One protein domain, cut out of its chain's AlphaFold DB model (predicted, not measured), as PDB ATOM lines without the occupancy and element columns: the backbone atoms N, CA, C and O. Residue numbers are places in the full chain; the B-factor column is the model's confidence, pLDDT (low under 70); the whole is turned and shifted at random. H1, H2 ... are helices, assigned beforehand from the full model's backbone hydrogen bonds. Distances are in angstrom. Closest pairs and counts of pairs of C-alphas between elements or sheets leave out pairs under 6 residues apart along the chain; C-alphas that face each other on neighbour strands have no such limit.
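This is residues 301 to 324 and 356 to 459 of the 748 residues of an uncharacterized protein of Maliponia aquimaris (UniProt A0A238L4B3). Look first for H4, H5 and H6, an up-and-down bundle, each helix running against the one before; H2 crosses H5 and with its last part, residues 369 to 374, meets the first part of H4 at a corner, and H1 lies at the edge. The printed part has 128 residues with six named helices, H1 to H6 along the chain: all helix. It is compact, radius of gyration of the C-alphas 15.4 A, spanning 51 by 36 by 29 A.

Start at H4, residues 393 to 413; its residues 396 to 404 touch H5, residues 425 to 440, closest at C-alphas 400 and 427, 5.8 A, a hairpin at a shallow tilt of 24 degrees. H5 and H6, residues 445 to 458, form another, closest at C-alphas 428 and 458, 5.2 A. Residues 369 to 374 of H2, residues 359 to 376, touch H4 about perpendicular, 87 degrees, closest at C-alphas 374 and 395, 4.8 A. H3, residues 388 to 391, touches H2, closest at C-alphas 371 and 390, 6.4 A. H1, residues 305 to 317, is close to H2 but not clearly touching, closest at C-alphas 315 and 360, 6.1 A. Every O i to N i+4 pair is within hydrogen-bond range in H2, H4 and H5, 7 of 9 in H1, 8 of 10 in H6; H3 is too short for one.

Find C-alpha 305, where H1 begins, at (52.037, 56.876, -27.356); H6 ends at C-alpha 458, (46.647, 42.447, -2.467). H4 runs 29.9 A, H2 25.5 A.

C-alphas 324 and 415, the farthest apart, are 51.4 A apart. Residues 325 to 355 are not printed, a gap of 14.4 A. Links H2 to H3 and H4 to H5 are long. pLDDT is under 70 at residues 317 to 324, 356 to 361 and 413 to 414.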
ATOM      1  N   ILE A 301      54.570  62.051 -20.804       81.19
ATOM      2  CA  ILE A 301      55.146  62.016 -22.153       81.19
ATOM      3  C   ILE A 301      56.126  60.846 -22.335       81.19
ATOM      4  O   ILE A 301      56.204  60.301 -23.430       81.19
ATOM      5  N   ALA A 302      56.821  60.411 -21.275       84.06
ATOM      6  CA  ALA A 302      57.732  59.268 -21.352       84.06
ATOM      7  C   ALA A 302      57.008  57.929 -21.580       84.06
ATOM      8  O   ALA A 302      57.624  56.988 -22.067       84.06
ATOM      9  N   VAL A 303      55.712  57.831 -21.252       87.38
ATOM     10  CA  VAL A 303      54.910  56.637 -21.554       87.38
ATOM     11  C   VAL A 303      54.693  56.558 -23.075       87.38
ATOM     12  O   VAL A 303      54.322  57.578 -23.664       87.38
ATOM     13  N   PRO A 304      54.884  55.388 -23.719       92.31
ATOM     14  CA  PRO A 304      54.673  55.202 -25.152       92.31
ATOM     15  C   PRO A 304      53.302  55.679 -25.626       92.31
ATOM     16  O   PRO A 304      52.290  55.470 -24.955       92.31
ATOM     17  N   ASP A 305      53.259  56.279 -26.813       88.81
ATOM     18  CA  ASP A 305      52.037  56.876 -27.356       88.81
ATOM     19  C   ASP A 305      50.907  55.854 -27.571       88.81
ATOM     20  O   ASP A 305      49.747  56.127 -27.264       88.81
ATOM     21  N   ALA A 306      51.263  54.625 -27.954       88.62
ATOM     22  CA  ALA A 306      50.337  53.498 -28.091       88.62
ATOM     23  C   ALA A 306      49.631  53.098 -26.775       88.62
ATOM     24  O   ALA A 306      48.557  52.499 -26.799       88.62
ATOM     25  N   ILE A 307      50.201  53.448 -25.618       89.81
ATOM     26  CA  ILE A 307      49.565  53.291 -24.300       89.81
ATOM     27  C   ILE A 307      48.794  54.564 -23.942       89.81
ATOM     28  O   ILE A 307      47.666  54.511 -23.449       89.81
ATOM     29  N   ARG A 308      49.422  55.719 -24.172       90.44
ATOM     30  CA  ARG A 308      48.949  57.031 -23.731       90.44
ATOM     31  C   ARG A 308      47.653  57.455 -24.416       90.44
ATOM     32  O   ARG A 308      46.700  57.803 -23.727       90.44
ATOM     33  N   SER A 309      47.602  57.343 -25.741       86.88
ATOM     34  CA  SER A 309      46.487  57.781 -26.595       86.88
ATOM     35  C   SER A 309      45.138  57.182 -26.185       86.88
ATOM     36  O   SER A 309      44.147  57.902 -26.085       86.88
ATOM     37  N   ARG A 310      45.088  55.885 -25.860       85.06
ATOM     38  CA  ARG A 310      43.854  55.214 -25.408       85.06
ATOM     39  C   ARG A 310      43.393  55.669 -24.030       85.06
ATOM     40  O   ARG A 310      42.192  55.790 -23.795       85.06
ATOM     41  N   VAL A 311      44.334  55.912 -23.123       84.56
ATOM     42  CA  VAL A 311      44.034  56.405 -21.773       84.56
ATOM     43  C   VAL A 311      43.603  57.866 -21.831       84.56
ATOM     44  O   VAL A 311      42.670  58.238 -21.126       84.56
ATOM     45  N   ASP A 312      44.232  58.670 -22.687       83.62
ATOM     46  CA  ASP A 312      43.864  60.066 -22.907       83.62
ATOM     47  C   ASP A 312      42.457  60.159 -23.526       83.62
ATOM     48  O   ASP A 312      41.587  60.791 -22.930       83.62
ATOM     49  N   ALA A 313      42.167  59.378 -24.574       83.00
ATOM     50  CA  ALA A 313      40.829  59.271 -25.160       83.00
ATOM     51  C   ALA A 313      39.767  58.784 -24.156       83.00
ATOM     52  O   ALA A 313      38.628  59.250 -24.180       83.00
ATOM     53  N   LEU A 314      40.119  57.862 -23.251       79.44
ATOM     54  CA  LEU A 314      39.246  57.484 -22.141       79.44
ATOM     55  C   LEU A 314      39.002  58.681 -21.217       79.44
ATOM     56  O   LEU A 314      37.854  58.973 -20.896       79.44
ATOM     57  N   THR A 315      40.059  59.361 -20.767       75.62
ATOM     58  CA  THR A 315      39.922  60.492 -19.846       75.62
ATOM     59  C   THR A 315      39.150  61.659 -20.450       75.62
ATOM     60  O   THR A 315      38.459  62.337 -19.690       75.62
ATOM     61  N   ASP A 316      39.212  61.837 -21.769       74.06
ATOM     62  CA  ASP A 316      38.461  62.846 -22.521       74.06
ATOM     63  C   ASP A 316      36.974  62.472 -22.644       74.06
ATOM     64  O   ASP A 316      36.111  63.341 -22.581       74.06
ATOM     65  N   LYS A 317      36.654  61.171 -22.725       68.50
ATOM     66  CA  LYS A 317      35.276  60.641 -22.701       68.50
ATOM     67  C   LYS A 317      34.663  60.560 -21.297       68.50
ATOM     68  O   LYS A 317      33.472  60.280 -21.173       68.50
ATOM     69  N   MET A 318      35.446  60.732 -20.228       65.44
ATOM     70  CA  MET A 318      34.925  60.685 -18.857       65.44
ATOM     71  C   MET A 318      34.074  61.921 -18.573       65.44
ATOM     72  O   MET A 318      34.595  63.018 -18.373       65.44
ATOM     73  N   VAL A 319      32.767  61.710 -18.470       50.06
ATOM     74  CA  VAL A 319      31.790  62.769 -18.234       50.06
ATOM     75  C   VAL A 319      31.632  62.992 -16.724       50.06
ATOM     76  O   VAL A 319      31.520  62.048 -15.928       50.06
ATOM     77  N   ALA A 320      31.650  64.252 -16.287       42.78
ATOM     78  CA  ALA A 320      31.251  64.587 -14.925       42.78
ATOM     79  C   ALA A 320      29.790  64.137 -14.701       42.78
ATOM     80  O   ALA A 320      28.999  64.141 -15.636       42.78
ATOM     81  N   PRO A 321      29.378  63.740 -13.483       38.12
ATOM     82  CA  PRO A 321      27.993  63.323 -13.212       38.12
ATOM     83  C   PRO A 321      26.920  64.345 -13.635       38.12
ATOM     84  O   PRO A 321      25.749  63.995 -13.726       38.12
ATOM     85  N   GLN A 322      27.316  65.591 -13.892       42.09
ATOM     86  CA  GLN A 322      26.553  66.582 -14.637       42.09
ATOM     87  C   GLN A 322      27.316  66.822 -15.940       42.09
ATOM     88  O   GLN A 322      28.430  67.340 -15.893       42.09
ATOM     89  N   GLY A 323      26.778  66.330 -17.055       34.31
ATOM     90  CA  GLY A 323      27.504  66.284 -18.319       34.31
ATOM     91  C   GLY A 323      27.923  67.646 -18.856       34.31
ATOM     92  O   GLY A 323      27.367  68.672 -18.479       34.31
ATOM     93  N   ASP A 324      28.868  67.633 -19.795       34.03
ATOM     94  CA  ASP A 324      29.246  68.787 -20.625       34.03
ATOM     95  C   ASP A 324      28.131  69.169 -21.631       34.03
ATOM     96  O   ASP A 324      28.399  69.622 -22.741       34.03
ATOM     97  N   GLU A 356      34.997  61.412 -10.807       47.81
ATOM     98  CA  GLU A 356      35.320  61.935  -9.460       47.81
ATOM     99  C   GLU A 356      36.653  62.733  -9.470       47.81
ATOM    100  O   GLU A 356      37.591  62.360 -10.183       47.81
ATOM    101  N   PRO A 357      36.826  63.782  -8.636       38.06
ATOM    102  CA  PRO A 357      38.034  64.612  -8.633       38.06
ATOM    103  C   PRO A 357      39.304  63.823  -8.301       38.06
ATOM    104  O   PRO A 357      39.406  63.195  -7.245       38.06
ATOM    105  N   GLY A 358      40.309  63.931  -9.171       52.34
ATOM    106  CA  GLY A 358      41.577  63.212  -9.042       52.34
ATOM    107  C   GLY A 358      41.566  61.811  -9.650       52.34
ATOM    108  O   GLY A 358      42.624  61.193  -9.697       52.34
ATOM    109  N   THR A 359      40.428  61.328 -10.163       64.88
ATOM    110  CA  THR A 359      40.339  60.019 -10.830       64.88
ATOM    111  C   THR A 359      41.234  59.976 -12.060       64.88
ATOM    112  O   THR A 359      42.095  59.113 -12.117       64.88
ATOM    113  N   GLN A 360      41.168  60.967 -12.956       67.19
ATOM    114  CA  GLN A 360      42.054  61.034 -14.128       67.19
ATOM    115  C   GLN A 360      43.543  61.009 -13.750       67.19
ATOM    116  O   GLN A 360      44.321  60.239 -14.309       67.19
ATOM    117  N   ARG A 361      43.943  61.809 -12.748       69.81
ATOM    118  CA  ARG A 361      45.327  61.808 -12.251       69.81
ATOM    119  C   ARG A 361      45.708  60.441 -11.685       69.81
ATOM    120  O   ARG A 361      46.799  59.972 -11.967       69.81
ATOM    121  N   ASN A 362      44.823  59.799 -10.924       72.12
ATOM    122  CA  ASN A 362      45.076  58.476 -10.356       72.12
ATOM    123  C   ASN A 362      45.171  57.389 -11.439       72.12
ATOM    124  O   ASN A 362      46.019  56.510 -11.311       72.12
ATOM    125  N   LEU A 363      44.347  57.457 -12.492       80.81
ATOM    126  CA  LEU A 363      44.395  56.536 -13.631       80.81
ATOM    127  C   LEU A 363      45.720  56.697 -14.391       80.81
ATOM    128  O   LEU A 363      46.452  55.720 -14.545       80.81
ATOM    129  N   ARG A 364      46.094  57.933 -14.759       85.19
ATOM    130  CA  ARG A 364      47.398  58.225 -15.386       85.19
ATOM    131  C   ARG A 364      48.561  57.799 -14.491       85.19
ATOM    132  O   ARG A 364      49.503  57.169 -14.957       85.19
ATOM    133  N   ASP A 365      48.500  58.095 -13.195       80.88
ATOM    134  CA  ASP A 365      49.534  57.700 -12.237       80.88
ATOM    135  C   ASP A 365      49.658  56.178 -12.103       80.88
ATOM    136  O   ASP A 365      50.773  55.685 -11.939       80.88
ATOM    137  N   ALA A 366      48.555  55.430 -12.168       85.56
ATOM    138  CA  ALA A 366      48.590  53.972 -12.144       85.56
ATOM    139  C   ALA A 366      49.288  53.418 -13.392       85.56
ATOM    140  O   ALA A 366      50.230  52.639 -13.257       85.56
ATOM    141  N   VAL A 367      48.902  53.900 -14.578       90.12
ATOM    142  CA  VAL A 367      49.515  53.514 -15.860       90.12
ATOM    143  C   VAL A 367      51.009  53.833 -15.866       90.12
ATOM    144  O   VAL A 367      51.817  52.931 -16.076       90.12
ATOM    145  N   LYS A 368      51.400  55.069 -15.521       91.06
ATOM    146  CA  LYS A 368      52.811  55.487 -15.414       91.06
ATOM    147  C   LYS A 368      53.632  54.559 -14.530       91.06
ATOM    148  O   LYS A 368      54.749  54.191 -14.879       91.06
ATOM    149  N   ARG A 369      53.100  54.219 -13.353       87.75
ATOM    150  CA  ARG A 369      53.820  53.429 -12.347       87.75
ATOM    151  C   ARG A 369      53.986  51.982 -12.773       87.75
ATOM    152  O   ARG A 369      55.058  51.432 -12.542       87.75
ATOM    153  N   VAL A 370      52.951  51.381 -13.357       90.44
ATOM    154  CA  VAL A 370      53.019  49.995 -13.833       90.44
ATOM    155  C   VAL A 370      53.933  49.902 -15.047       90.44
ATOM    156  O   VAL A 370      54.816  49.050 -15.056       90.44
ATOM    157  N   TRP A 371      53.810  50.834 -15.996       94.00
ATOM    158  CA  TRP A 371      54.709  50.927 -17.144       94.00
ATOM    159  C   TRP A 371      56.172  51.081 -16.709       94.00
ATOM    160  O   TRP A 371      56.996  50.237 -17.039       94.00
ATOM    161  N   HIS A 372      56.491  52.084 -15.886       91.12
ATOM    162  CA  HIS A 372      57.869  52.328 -15.451       91.12
ATOM    163  C   HIS A 372      58.453  51.159 -14.645       91.12
ATOM    164  O   HIS A 372      59.634  50.841 -14.778       91.12
ATOM    165  N   ALA A 373      57.647  50.517 -13.790       89.75
ATOM    166  CA  ALA A 373      58.099  49.346 -13.047       89.75
ATOM    167  C   ALA A 373      58.400  48.168 -13.982       89.75
ATOM    168  O   ALA A 373      59.443  47.546 -13.832       89.75
ATOM    169  N   ALA A 374      57.537  47.902 -14.964       92.00
ATOM    170  CA  ALA A 374      57.760  46.852 -15.953       92.00
ATOM    171  C   ALA A 374      58.970  47.143 -16.861       92.00
ATOM    172  O   ALA A 374      59.738  46.238 -17.188       92.00
ATOM    173  N   GLU A 375      59.178  48.407 -17.223       92.62
ATOM    174  CA  GLU A 375      60.333  48.843 -18.008       92.62
ATOM    175  C   GLU A 375      61.646  48.606 -17.253       92.62
ATOM    176  O   GLU A 375      62.606  48.073 -17.802       92.62
ATOM    177  N   SER A 376      61.656  48.918 -15.957       88.12
ATOM    178  CA  SER A 376      62.858  48.847 -15.119       88.12
ATOM    179  C   SER A 376      63.172  47.445 -14.585       88.12
ATOM    180  O   SER A 376      64.295  47.206 -14.146       88.12
ATOM    181  N   ASP A 377      62.199  46.531 -14.551       89.00
ATOM    182  CA  ASP A 377      62.364  45.215 -13.924       89.00
ATOM    183  C   ASP A 377      62.966  44.191 -14.912       89.00
ATOM    184  O   ASP A 377      62.376  43.945 -15.971       89.00
ATOM    185  N   PRO A 378      64.123  43.573 -14.606       86.75
ATOM    186  CA  PRO A 378      64.759  42.588 -15.483       86.75
ATOM    187  C   PRO A 378      63.956  41.285 -15.627       86.75
ATOM    188  O   PRO A 378      64.158  40.557 -16.596       86.75
ATOM    189  N   ALA A 379      63.029  40.982 -14.709       87.88
ATOM    190  CA  ALA A 379      62.163  39.807 -14.811       87.88
ATOM    191  C   ALA A 379      61.096  39.951 -15.911       87.88
ATOM    192  O   ALA A 379      60.554  38.950 -16.383       87.88
ATOM    193  N   VAL A 380      60.810  41.181 -16.352       91.50
ATOM    194  CA  VAL A 380      59.908  41.453 -17.475       91.50
ATOM    195  C   VAL A 380      60.703  41.361 -18.775       91.50
ATOM    196  O   VAL A 380      61.384  42.315 -19.164       91.50
ATOM    197  N   ARG A 381      60.610  40.200 -19.436       87.88
ATOM    198  CA  ARG A 381      61.338  39.885 -20.680       87.88
ATOM    199  C   ARG A 381      60.859  40.723 -21.864       87.88
ATOM    200  O   ARG A 381      61.674  41.244 -22.615       87.88
ATOM    201  N   ASN A 382      59.544  40.883 -22.002       89.94
ATOM    202  CA  ASN A 382      58.940  41.664 -23.077       89.94
ATOM    203  C   ASN A 382      58.475  43.007 -22.526       89.94
ATOM    204  O   ASN A 382      57.513  43.061 -21.765       89.94
ATOM    205  N   LYS A 383      59.132  44.105 -22.901       92.75
ATOM    206  CA  LYS A 383      58.747  45.437 -22.415       92.75
ATOM    207  C   LYS A 383      57.389  45.879 -22.978       92.75
ATOM    208  O   LYS A 383      57.103  45.575 -24.137       92.75
ATOM    209  N   PRO A 384      56.533  46.533 -22.170       92.88
ATOM    210  CA  PRO A 384      55.192  46.905 -22.598       92.88
ATOM    211  C   PRO A 384      55.231  48.006 -23.662       92.88
ATOM    212  O   PRO A 384      55.749  49.098 -23.420       92.88
ATOM    213  N   LYS A 385      54.650  47.724 -24.831       90.94
ATOM    214  CA  LYS A 385      54.545  48.658 -25.960       90.94
ATOM    215  C   LYS A 385      53.105  49.122 -26.186       90.94
ATOM    216  O   LYS A 385      52.913  50.236 -26.663       90.94
ATOM    217  N   ALA A 386      52.118  48.309 -25.807       92.75
ATOM    218  CA  ALA A 386      50.688  48.600 -25.889       92.75
ATOM    219  C   ALA A 386      50.017  48.588 -24.502       92.75
ATOM    220  O   ALA A 386      50.607  48.161 -23.507       92.75
ATOM    221  N   LEU A 387      48.781  49.094 -24.414       91.12
ATOM    222  CA  LEU A 387      48.050  49.196 -23.143       91.12
ATOM    223  C   LEU A 387      47.808  47.812 -22.523       91.12
ATOM    224  O   LEU A 387      47.967  47.644 -21.317       91.12
ATOM    225  N   GLU A 388      47.480  46.827 -23.355       93.56
ATOM    226  CA  GLU A 388      47.251  45.420 -23.024       93.56
ATOM    227  C   GLU A 388      48.451  44.795 -22.314       93.56
ATOM    228  O   GLU A 388      48.290  44.038 -21.355       93.56
ATOM    229  N   ASP A 389      49.665  45.161 -22.733       92.69
ATOM    230  CA  ASP A 389      50.895  44.602 -22.184       92.69
ATOM    231  C   ASP A 389      51.039  44.877 -20.684       92.69
ATOM    232  O   ASP A 389      51.638  44.070 -19.968       92.69
ATOM    233  N   LEU A 390      50.473  45.989 -20.195       91.94
ATOM    234  CA  LEU A 390      50.498  46.369 -18.781       91.94
ATOM    235  C   LEU A 390      49.668  45.434 -17.893       91.94
ATOM    236  O   LEU A 390      49.884  45.402 -16.680       91.94
ATOM    237  N   PHE A 391      48.735  44.680 -18.478       93.38
ATOM    238  CA  PHE A 391      47.861  43.743 -17.771       93.38
ATOM    239  C   PHE A 391      48.467  42.338 -17.674       93.38
ATOM    240  O   PHE A 391      47.927  41.486 -16.967       93.38
ATOM    241  N   ARG A 392      49.620  42.093 -18.314       92.06
ATOM    242  CA  ARG A 392      50.327  40.814 -18.204       92.06
ATOM    243  C   ARG A 392      50.806  40.573 -16.764       92.06
ATOM    244  O   ARG A 392      51.269  41.514 -16.107       92.06
ATOM    245  N   PRO A 393      50.768  39.320 -16.267       89.25
ATOM    246  CA  PRO A 393      51.140  38.998 -14.889       89.25
ATOM    247  C   PRO A 393      52.528  39.507 -14.480       89.25
ATOM    248  O   PRO A 393      52.684  40.050 -13.390       89.25
ATOM    249  N   GLU A 394      53.519  39.394 -15.364       90.75
ATOM    250  CA  GLU A 394      54.890  39.873 -15.138       90.75
ATOM    251  C   GLU A 394      54.979  41.390 -14.903       90.75
ATOM    252  O   GLU A 394      55.658  41.823 -13.972       90.75
ATOM    253  N   CYS A 395      54.234  42.207 -15.656       91.25
ATOM    254  CA  CYS A 395      54.210  43.662 -15.480       91.25
ATOM    255  C   CYS A 395      53.542  44.066 -14.154       91.25
ATOM    256  O   CYS A 395      54.023  44.953 -13.441       91.25
ATOM    257  N   LEU A 396      52.456  43.382 -13.784       90.06
ATOM    258  CA  LEU A 396      51.755  43.614 -12.519       90.06
ATOM    259  C   LEU A 396      52.612  43.217 -11.313       90.06
ATOM    260  O   LEU A 396      52.676  43.952 -10.325       90.06
ATOM    261  N   LEU A 397      53.286  42.067 -11.391       90.12
ATOM    262  CA  LEU A 397      54.183  41.588 -10.342       90.12
ATOM    263  C   LEU A 397      55.394  42.510 -10.178       90.12
ATOM    264  O   LEU A 397      55.718  42.837  -9.036       90.12
ATOM    265  N   ALA A 398      55.979  43.007 -11.271       90.62
ATOM    266  CA  ALA A 398      57.043  44.012 -11.234       90.62
ATOM    267  C   ALA A 398      56.592  45.290 -10.505       90.62
ATOM    268  O   ALA A 398      57.269  45.782  -9.598       90.62
ATOM    269  N   ALA A 399      55.393  45.797 -10.812       88.88
ATOM    270  CA  ALA A 399      54.835  46.965 -10.130       88.88
ATOM    271  C   ALA A 399      54.629  46.727  -8.625       88.88
ATOM    272  O   ALA A 399      55.015  47.560  -7.798       88.88
ATOM    273  N   VAL A 400      54.059  45.581  -8.246       88.75
ATOM    274  CA  VAL A 400      53.860  45.204  -6.837       88.75
ATOM    275  C   VAL A 400      55.199  45.044  -6.116       88.75
ATOM    276  O   VAL A 400      55.345  45.551  -4.999       88.75
ATOM    277  N   ALA A 401      56.175  44.379  -6.734       88.25
ATOM    278  CA  ALA A 401      57.509  44.168  -6.184       88.25
ATOM    279  C   ALA A 401      58.232  45.502  -5.961       88.25
ATOM    280  O   ALA A 401      58.725  45.755  -4.861       88.25
ATOM    281  N   ALA A 402      58.194  46.404  -6.943       86.12
ATOM    282  CA  ALA A 402      58.798  47.726  -6.843       86.12
ATOM    283  C   ALA A 402      58.154  48.568  -5.721       86.12
ATOM    284  O   ALA A 402      58.859  49.195  -4.919       86.12
ATOM    285  N   ILE A 403      56.819  48.546  -5.595       85.06
ATOM    286  CA  ILE A 403      56.094  49.225  -4.505       85.06
ATOM    287  C   ILE A 403      56.462  48.625  -3.140       85.06
ATOM    288  O   ILE A 403      56.768  49.367  -2.199       85.06
ATOM    289  N   ARG A 404      56.457  47.292  -3.016       86.44
ATOM    290  CA  ARG A 404      56.807  46.591  -1.771       86.44
ATOM    291  C   ARG A 404      58.255  46.836  -1.370       86.44
ATOM    292  O   ARG A 404      58.494  47.105  -0.197       86.44
ATOM    293  N   GLY A 405      59.191  46.838  -2.316       84.31
ATOM    294  CA  GLY A 405      60.600  47.150  -2.074       84.31
ATOM    295  C   GLY A 405      60.785  48.541  -1.468       84.31
ATOM    296  O   GLY A 405      61.461  48.689  -0.451       84.31
ATOM    297  N   LYS A 406      60.100  49.563  -2.007       82.06
ATOM    298  CA  LYS A 406      60.113  50.925  -1.435       82.06
ATOM    299  C   LYS A 406      59.461  50.989  -0.053       82.06
ATOM    300  O   LYS A 406      59.943  51.700   0.827       82.06
ATOM    301  N   ARG A 407      58.380  50.238   0.167       80.81
ATOM    302  CA  ARG A 407      57.717  50.168   1.475       80.81
ATOM    303  C   ARG A 407      58.598  49.484   2.526       80.81
ATOM    304  O   ARG A 407      58.690  50.013   3.629       80.81
ATOM    305  N   ARG A 408      59.249  48.368   2.185       82.62
ATOM    306  CA  ARG A 408      60.211  47.644   3.033       82.62
ATOM    307  C   ARG A 408      61.357  48.554   3.450       82.62
ATOM    308  O   ARG A 408      61.544  48.793   4.636       82.62
ATOM    309  N   ALA A 409      61.990  49.181   2.464       76.88
ATOM    310  CA  ALA A 409      63.016  50.195   2.648       76.88
ATOM    311  C   ALA A 409      62.625  51.299   3.649       76.88
ATOM    312  O   ALA A 409      63.459  51.751   4.431       76.88
ATOM    313  N   ARG A 410      61.364  51.755   3.620       74.56
ATOM    314  CA  ARG A 410      60.845  52.773   4.543       74.56
ATOM    315  C   ARG A 410      60.654  52.241   5.963       74.56
ATOM    316  O   ARG A 410      60.953  52.961   6.905       74.56
ATOM    317  N   VAL A 411      60.127  51.026   6.109       72.62
ATOM    318  CA  VAL A 411      59.899  50.379   7.415       72.62
ATOM    319  C   VAL A 411      61.240  50.113   8.107       72.62
ATOM    320  O   VAL A 411      61.431  50.537   9.243       72.62
ATOM    321  N   GLU A 412      62.205  49.550   7.380       79.50
ATOM    322  CA  GLU A 412      63.561  49.294   7.885       79.50
ATOM    323  C   GLU A 412      64.284  50.599   8.262       79.50
ATOM    324  O   GLU A 412      64.903  50.684   9.317       79.50
ATOM    325  N   ALA A 413      64.137  51.665   7.465       68.25
ATOM    326  CA  ALA A 413      64.712  52.977   7.787       68.25
ATOM    327  C   ALA A 413      64.092  53.644   9.031       68.25
ATOM    328  O   ALA A 413      64.698  54.539   9.612       68.25
ATOM    329  N   GLN A 414      62.887  53.235   9.433       69.12
ATOM    330  CA  GLN A 414      62.234  53.681  10.667       69.12
ATOM    331  C   GLN A 414      62.619  52.814  11.878       69.12
ATOM    332  O   GLN A 414      62.037  52.989  12.947       69.12
ATOM    333  N   GLY A 415      63.562  51.875  11.717       73.25
ATOM    334  CA  GLY A 415      63.947  50.917  12.755       73.25
ATOM    335  C   GLY A 415      62.853  49.894  13.069       73.25
ATOM    336  O   GLY A 415      62.855  49.302  14.142       73.25
ATOM    337  N   GLN A 416      61.881  49.717  12.170       74.75
ATOM    338  CA  GLN A 416      60.790  48.761  12.336       74.75
ATOM    339  C   GLN A 416      61.080  47.477  11.554       74.75
ATOM    340  O   GLN A 416      61.674  47.511  10.476       74.75
ATOM    341  N   ASN A 417      60.599  46.345  12.068       80.56
ATOM    342  CA  ASN A 417      60.720  45.060  11.386       80.56
ATOM    343  C   ASN A 417      59.745  44.966  10.205       80.56
ATOM    344  O   ASN A 417      58.563  45.309  10.311       80.56
ATOM    345  N   TRP A 418      60.236  44.482   9.065       82.31
ATOM    346  CA  TRP A 418      59.412  44.250   7.885       82.31
ATOM    347  C   TRP A 418      58.600  42.956   8.016       82.31
ATOM    348  O   TRP A 418      59.135  41.852   7.964       82.31
ATOM    349  N   GLU A 419      57.281  43.097   8.117       78.75
ATOM    350  CA  GLU A 419      56.340  41.977   8.057       78.75
ATOM    351  C   GLU A 419      56.034  41.618   6.590       78.75
ATOM    352  O   GLU A 419      55.262  42.303   5.914       78.75
ATOM    353  N   THR A 420      56.608  40.523   6.090       73.44
ATOM    354  CA  THR A 420      56.451  40.063   4.694       73.44
ATOM    355  C   THR A 420      55.004  39.769   4.293       73.44
ATOM    356  O   THR A 420      54.624  39.992   3.143       73.44
ATOM    357  N   HIS A 421      54.180  39.314   5.236       71.81
ATOM    358  CA  HIS A 421      52.776  38.956   5.021       71.81
ATOM    359  C   HIS A 421      51.822  40.166   5.057       71.81
ATOM    360  O   HIS A 421      50.669  40.071   4.634       71.81
ATOM    361  N   LYS A 422      52.284  41.331   5.529       71.81
ATOM    362  CA  LYS A 422      51.442  42.514   5.728       71.81
ATOM    363  C   LYS A 422      51.159  43.221   4.403       71.81
ATOM    364  O   LYS A 422      51.956  44.038   3.934       71.81
ATOM    365  N   LYS A 423      49.983  42.976   3.826       76.12
ATOM    366  CA  LYS A 423      49.485  43.637   2.606       76.12
ATOM    367  C   LYS A 423      49.364  45.157   2.790       76.12
ATOM    368  O   LYS A 423      48.983  45.641   3.855       76.12
ATOM    369  N   GLY A 424      49.717  45.935   1.774       70.75
ATOM    370  CA  GLY A 424      49.618  47.391   1.782       70.75
ATOM    371  C   GLY A 424      48.473  47.887   0.907       70.75
ATOM    372  O   GLY A 424      48.188  47.364  -0.165       70.75
ATOM    373  N   ARG A 425      47.803  48.951   1.360       71.50
ATOM    374  CA  ARG A 425      46.681  49.541   0.617       71.50
ATOM    375  C   ARG A 425      47.122  50.184  -0.701       71.50
ATOM    376  O   ARG A 425      46.330  50.257  -1.628       71.50
ATOM    377  N   TYR A 426      48.362  50.662  -0.779       76.69
ATOM    378  CA  TYR A 426      48.829  51.420  -1.933       76.69
ATOM    379  C   TYR A 426      49.027  50.539  -3.172       76.69
ATOM    380  O   TYR A 426      48.528  50.897  -4.233       76.69
ATOM    381  N   GLU A 427      49.669  49.374  -3.034       83.12
ATOM    382  CA  GLU A 427      49.783  48.400  -4.124       83.12
ATOM    383  C   GLU A 427      48.403  47.952  -4.628       83.12
ATOM    384  O   GLU A 427      48.161  47.959  -5.832       83.12
ATOM    385  N   CYS A 428      47.460  47.692  -3.717       79.56
ATOM    386  CA  CYS A 428      46.081  47.370  -4.070       79.56
ATOM    387  C   CYS A 428      45.403  48.512  -4.846       79.56
ATOM    388  O   CYS A 428      44.758  48.261  -5.857       79.56
ATOM    389  N   SER A 429      45.557  49.769  -4.413       77.12
ATOM    390  CA  SER A 429      44.954  50.923  -5.097       77.12
ATOM    391  C   SER A 429      45.523  51.163  -6.495       77.12
ATOM    392  O   SER A 429      44.773  51.553  -7.384       77.12
ATOM    393  N   VAL A 430      46.825  50.933  -6.707       81.75
ATOM    394  CA  VAL A 430      47.448  51.063  -8.036       81.75
ATOM    395  C   VAL A 430      46.905  49.997  -8.990       81.75
ATOM    396  O   VAL A 430      46.486  50.337 -10.093       81.75
ATOM    397  N   VAL A 431      46.839  48.735  -8.553       85.50
ATOM    398  CA  VAL A 431      46.306  47.634  -9.376       85.50
ATOM    399  C   VAL A 431      44.801  47.800  -9.627       85.50
ATOM    400  O   VAL A 431      44.350  47.593 -10.748       85.50
ATOM    401  N   GLN A 432      44.029  48.265  -8.637       82.94
ATOM    402  CA  GLN A 432      42.608  48.604  -8.809       82.94
ATOM    403  C   GLN A 432      42.391  49.710  -9.836       82.94
ATOM    404  O   GLN A 432      41.508  49.593 -10.680       82.94
ATOM    405  N   ALA A 433      43.189  50.777  -9.770       81.25
ATOM    406  CA  ALA A 433      43.104  51.866 -10.732       81.25
ATOM    407  C   ALA A 433      43.442  51.378 -12.148       81.25
ATOM    408  O   ALA A 433      42.729  51.729 -13.081       81.25
ATOM    409  N   LEU A 434      44.458  50.522 -12.306       86.31
ATOM    410  CA  LEU A 434      44.777  49.918 -13.600       86.31
ATOM    411  C   LEU A 434      43.651  48.998 -14.102       86.31
ATOM    412  O   LEU A 434      43.272  49.090 -15.264       86.31
ATOM    413  N   TYR A 435      43.058  48.171 -13.236       85.31
ATOM    414  CA  TYR A 435      41.881  47.364 -13.579       85.31
ATOM    415  C   TYR A 435      40.716  48.239 -14.066       85.31
ATOM    416  O   TYR A 435      40.063  47.905 -15.052       85.31
ATOM    417  N   SER A 436      40.478  49.384 -13.415       80.00
ATOM    418  CA  SER A 436      39.492  50.361 -13.879       80.00
ATOM    419  C   SER A 436      39.837  50.926 -15.256       80.00
ATOM    420  O   SER A 436      38.941  50.990 -16.086       80.00
ATOM    421  N   VAL A 437      41.106  51.266 -15.533       84.12
ATOM    422  CA  VAL A 437      41.540  51.686 -16.882       84.12
ATOM    423  C   VAL A 437      41.213  50.606 -17.910       84.12
ATOM    424  O   VAL A 437      40.568  50.898 -18.907       84.12
ATOM    425  N   GLY A 438      41.601  49.355 -17.652       85.44
ATOM    426  CA  GLY A 438      41.392  48.262 -18.600       85.44
ATOM    427  C   GLY A 438      39.916  47.987 -18.871       85.44
ATOM    428  O   GLY A 438      39.520  47.859 -20.024       85.44
ATOM    429  N   LYS A 439      39.084  47.994 -17.823       83.75
ATOM    430  CA  LYS A 439      37.629  47.862 -17.963       83.75
ATOM    431  C   LYS A 439      37.022  49.006 -18.776       83.75
ATOM    432  O   LYS A 439      36.109  48.776 -19.552       83.75
ATOM    433  N   SER A 440      37.496  50.230 -18.570       79.38
ATOM    434  CA  SER A 440      36.979  51.417 -19.256       79.38
ATOM    435  C   SER A 440      37.509  51.594 -20.681       79.38
ATOM    436  O   SER A 440      36.924  52.345 -21.449       79.38
ATOM    437  N   CYS A 441      38.606  50.924 -21.028       82.75
ATOM    438  CA  CYS A 441      39.132  50.838 -22.389       82.75
ATOM    439  C   CYS A 441      38.641  49.583 -23.134       82.75
ATOM    440  O   CYS A 441      39.227  49.249 -24.165       82.75
ATOM    441  N   ASP A 442      37.621  48.899 -22.602       84.75
ATOM    442  CA  ASP A 442      37.005  47.690 -23.162       84.75
ATOM    443  C   ASP A 442      38.005  46.555 -23.447       84.75
ATOM    444  O   ASP A 442      37.911  45.850 -24.449       84.75
ATOM    445  N   LEU A 443      38.992  46.369 -22.561       87.56
ATOM    446  CA  LEU A 443      39.905  45.230 -22.663       87.56
ATOM    447  C   LEU A 443      39.170  43.907 -22.385       87.56
ATOM    448  O   LEU A 443      38.270  43.868 -21.537       87.56
ATOM    449  N   PRO A 444      39.563  42.811 -23.058       85.94
ATOM    450  CA  PRO A 444      38.881  41.534 -22.931       85.94
ATOM    451  C   PRO A 444      39.018  40.942 -21.515       85.94
ATOM    452  O   PRO A 444      39.966  41.202 -20.766       85.94
ATOM    453  N   GLY A 445      37.989  40.196 -21.101       77.94
ATOM    454  CA  GLY A 445      37.820  39.745 -19.715       77.94
ATOM    455  C   GLY A 445      38.898  38.770 -19.232       77.94
ATOM    456  O   GLY A 445      39.215  38.752 -18.045       77.94
ATOM    457  N   ASP A 446      39.498  38.016 -20.146       85.25
ATOM    458  CA  ASP A 446      40.629  37.112 -19.918       85.25
ATOM    459  C   ASP A 446      41.904  37.851 -19.472       85.25
ATOM    460  O   ASP A 446      42.622  37.358 -18.603       85.25
ATOM    461  N   LEU A 447      42.145  39.067 -19.977       85.31
ATOM    462  CA  LEU A 447      43.225  39.941 -19.506       85.31
ATOM    463  C   LEU A 447      42.903  40.583 -18.152       85.31
ATOM    464  O   LEU A 447      43.799  40.817 -17.337       85.31
ATOM    465  N   LEU A 448      41.629  40.878 -17.888       85.31
ATOM    466  CA  LEU A 448      41.196  41.596 -16.687       85.31
ATOM    467  C   LEU A 448      41.039  40.695 -15.455       85.31
ATOM    468  O   LEU A 448      41.271  41.150 -14.329       85.31
ATOM    469  N   GLU A 449      40.657  39.431 -15.629       83.50
ATOM    470  CA  GLU A 449      40.393  38.514 -14.518       83.50
ATOM    471  C   GLU A 449      41.647  38.211 -13.666       83.50
ATOM    472  O   GLU A 449      41.552  38.290 -12.435       83.50
ATOM    473  N   PRO A 450      42.853  38.004 -14.237       81.38
ATOM    474  CA  PRO A 450      44.088  37.903 -13.456       81.38
ATOM    475  C   PRO A 450      44.369  39.152 -12.609       81.38
ATOM    476  O   PRO A 450      44.802  39.046 -11.457       81.38
ATOM    477  N   VAL A 451      44.077  40.346 -13.136       84.50
ATOM    478  CA  VAL A 451      44.277  41.629 -12.435       84.50
ATOM    479  C   VAL A 451      43.281  41.778 -11.284       84.50
ATOM    480  O   VAL A 451      43.632  42.229 -10.186       84.50
ATOM    481  N   ARG A 452      42.034  41.349 -11.498       82.19
ATOM    482  CA  ARG A 452      40.992  41.295 -10.468       82.19
ATOM    483  C   ARG A 452      41.355  40.313  -9.356       82.19
ATOM    484  O   ARG A 452      41.269  40.667  -8.180       82.19
ATOM    485  N   ALA A 453      41.816  39.114  -9.707       81.69
ATOM    486  CA  ALA A 453      42.275  38.116  -8.745       81.69
ATOM    487  C   ALA A 453      43.480  38.627  -7.937       81.69
ATOM    488  O   ALA A 453      43.515  38.499  -6.710       81.69
ATOM    489  N   LEU A 454      44.443  39.279  -8.597       83.75
ATOM    490  CA  LEU A 454      45.588  39.903  -7.936       83.75
ATOM    491  C   LEU A 454      45.151  41.024  -6.986       83.75
ATOM    492  O   LEU A 454      45.646  41.097  -5.864       83.75
ATOM    493  N   THR A 455      44.187  41.853  -7.387       80.38
ATOM    494  CA  THR A 455      43.605  42.889  -6.524       80.38
ATOM    495  C   THR A 455      43.089  42.297  -5.214       80.38
ATOM    496  O   THR A 455      43.421  42.807  -4.148       80.38
ATOM    497  N   MET A 456      42.343  41.189  -5.269       79.06
ATOM    498  CA  MET A 456      41.818  40.526  -4.068       79.06
ATOM    499  C   MET A 456      42.931  39.923  -3.201       79.06
ATOM    500  O   MET A 456      42.875  39.990  -1.973       79.06
ATOM    501  N   LYS A 457      43.997  39.394  -3.819       81.19
ATOM    502  CA  LYS A 457      45.191  38.928  -3.091       81.19
ATOM    503  C   LYS A 457      45.930  40.074  -2.394       81.19
ATOM    504  O   LYS A 457      46.461  39.870  -1.303       81.19
ATOM    505  N   LEU A 458      45.970  41.261  -2.999       79.56
ATOM    506  CA  LEU A 458      46.647  42.447  -2.467       79.56
ATOM    507  C   LEU A 458      45.797  43.255  -1.489       79.56
ATOM    508  O   LEU A 458      46.361  44.052  -0.740       79.56
ATOM    509  N   ASP A 459      44.478  43.069  -1.484       73.75
ATOM    510  CA  ASP A 459      43.581  43.836  -0.633       73.75
ATOM    511  C   ASP A 459      43.883  43.543   0.847       73.75
ATOM    512  O   ASP A 459      43.731  42.402   1.302       73.75
TER     513      ASP A 459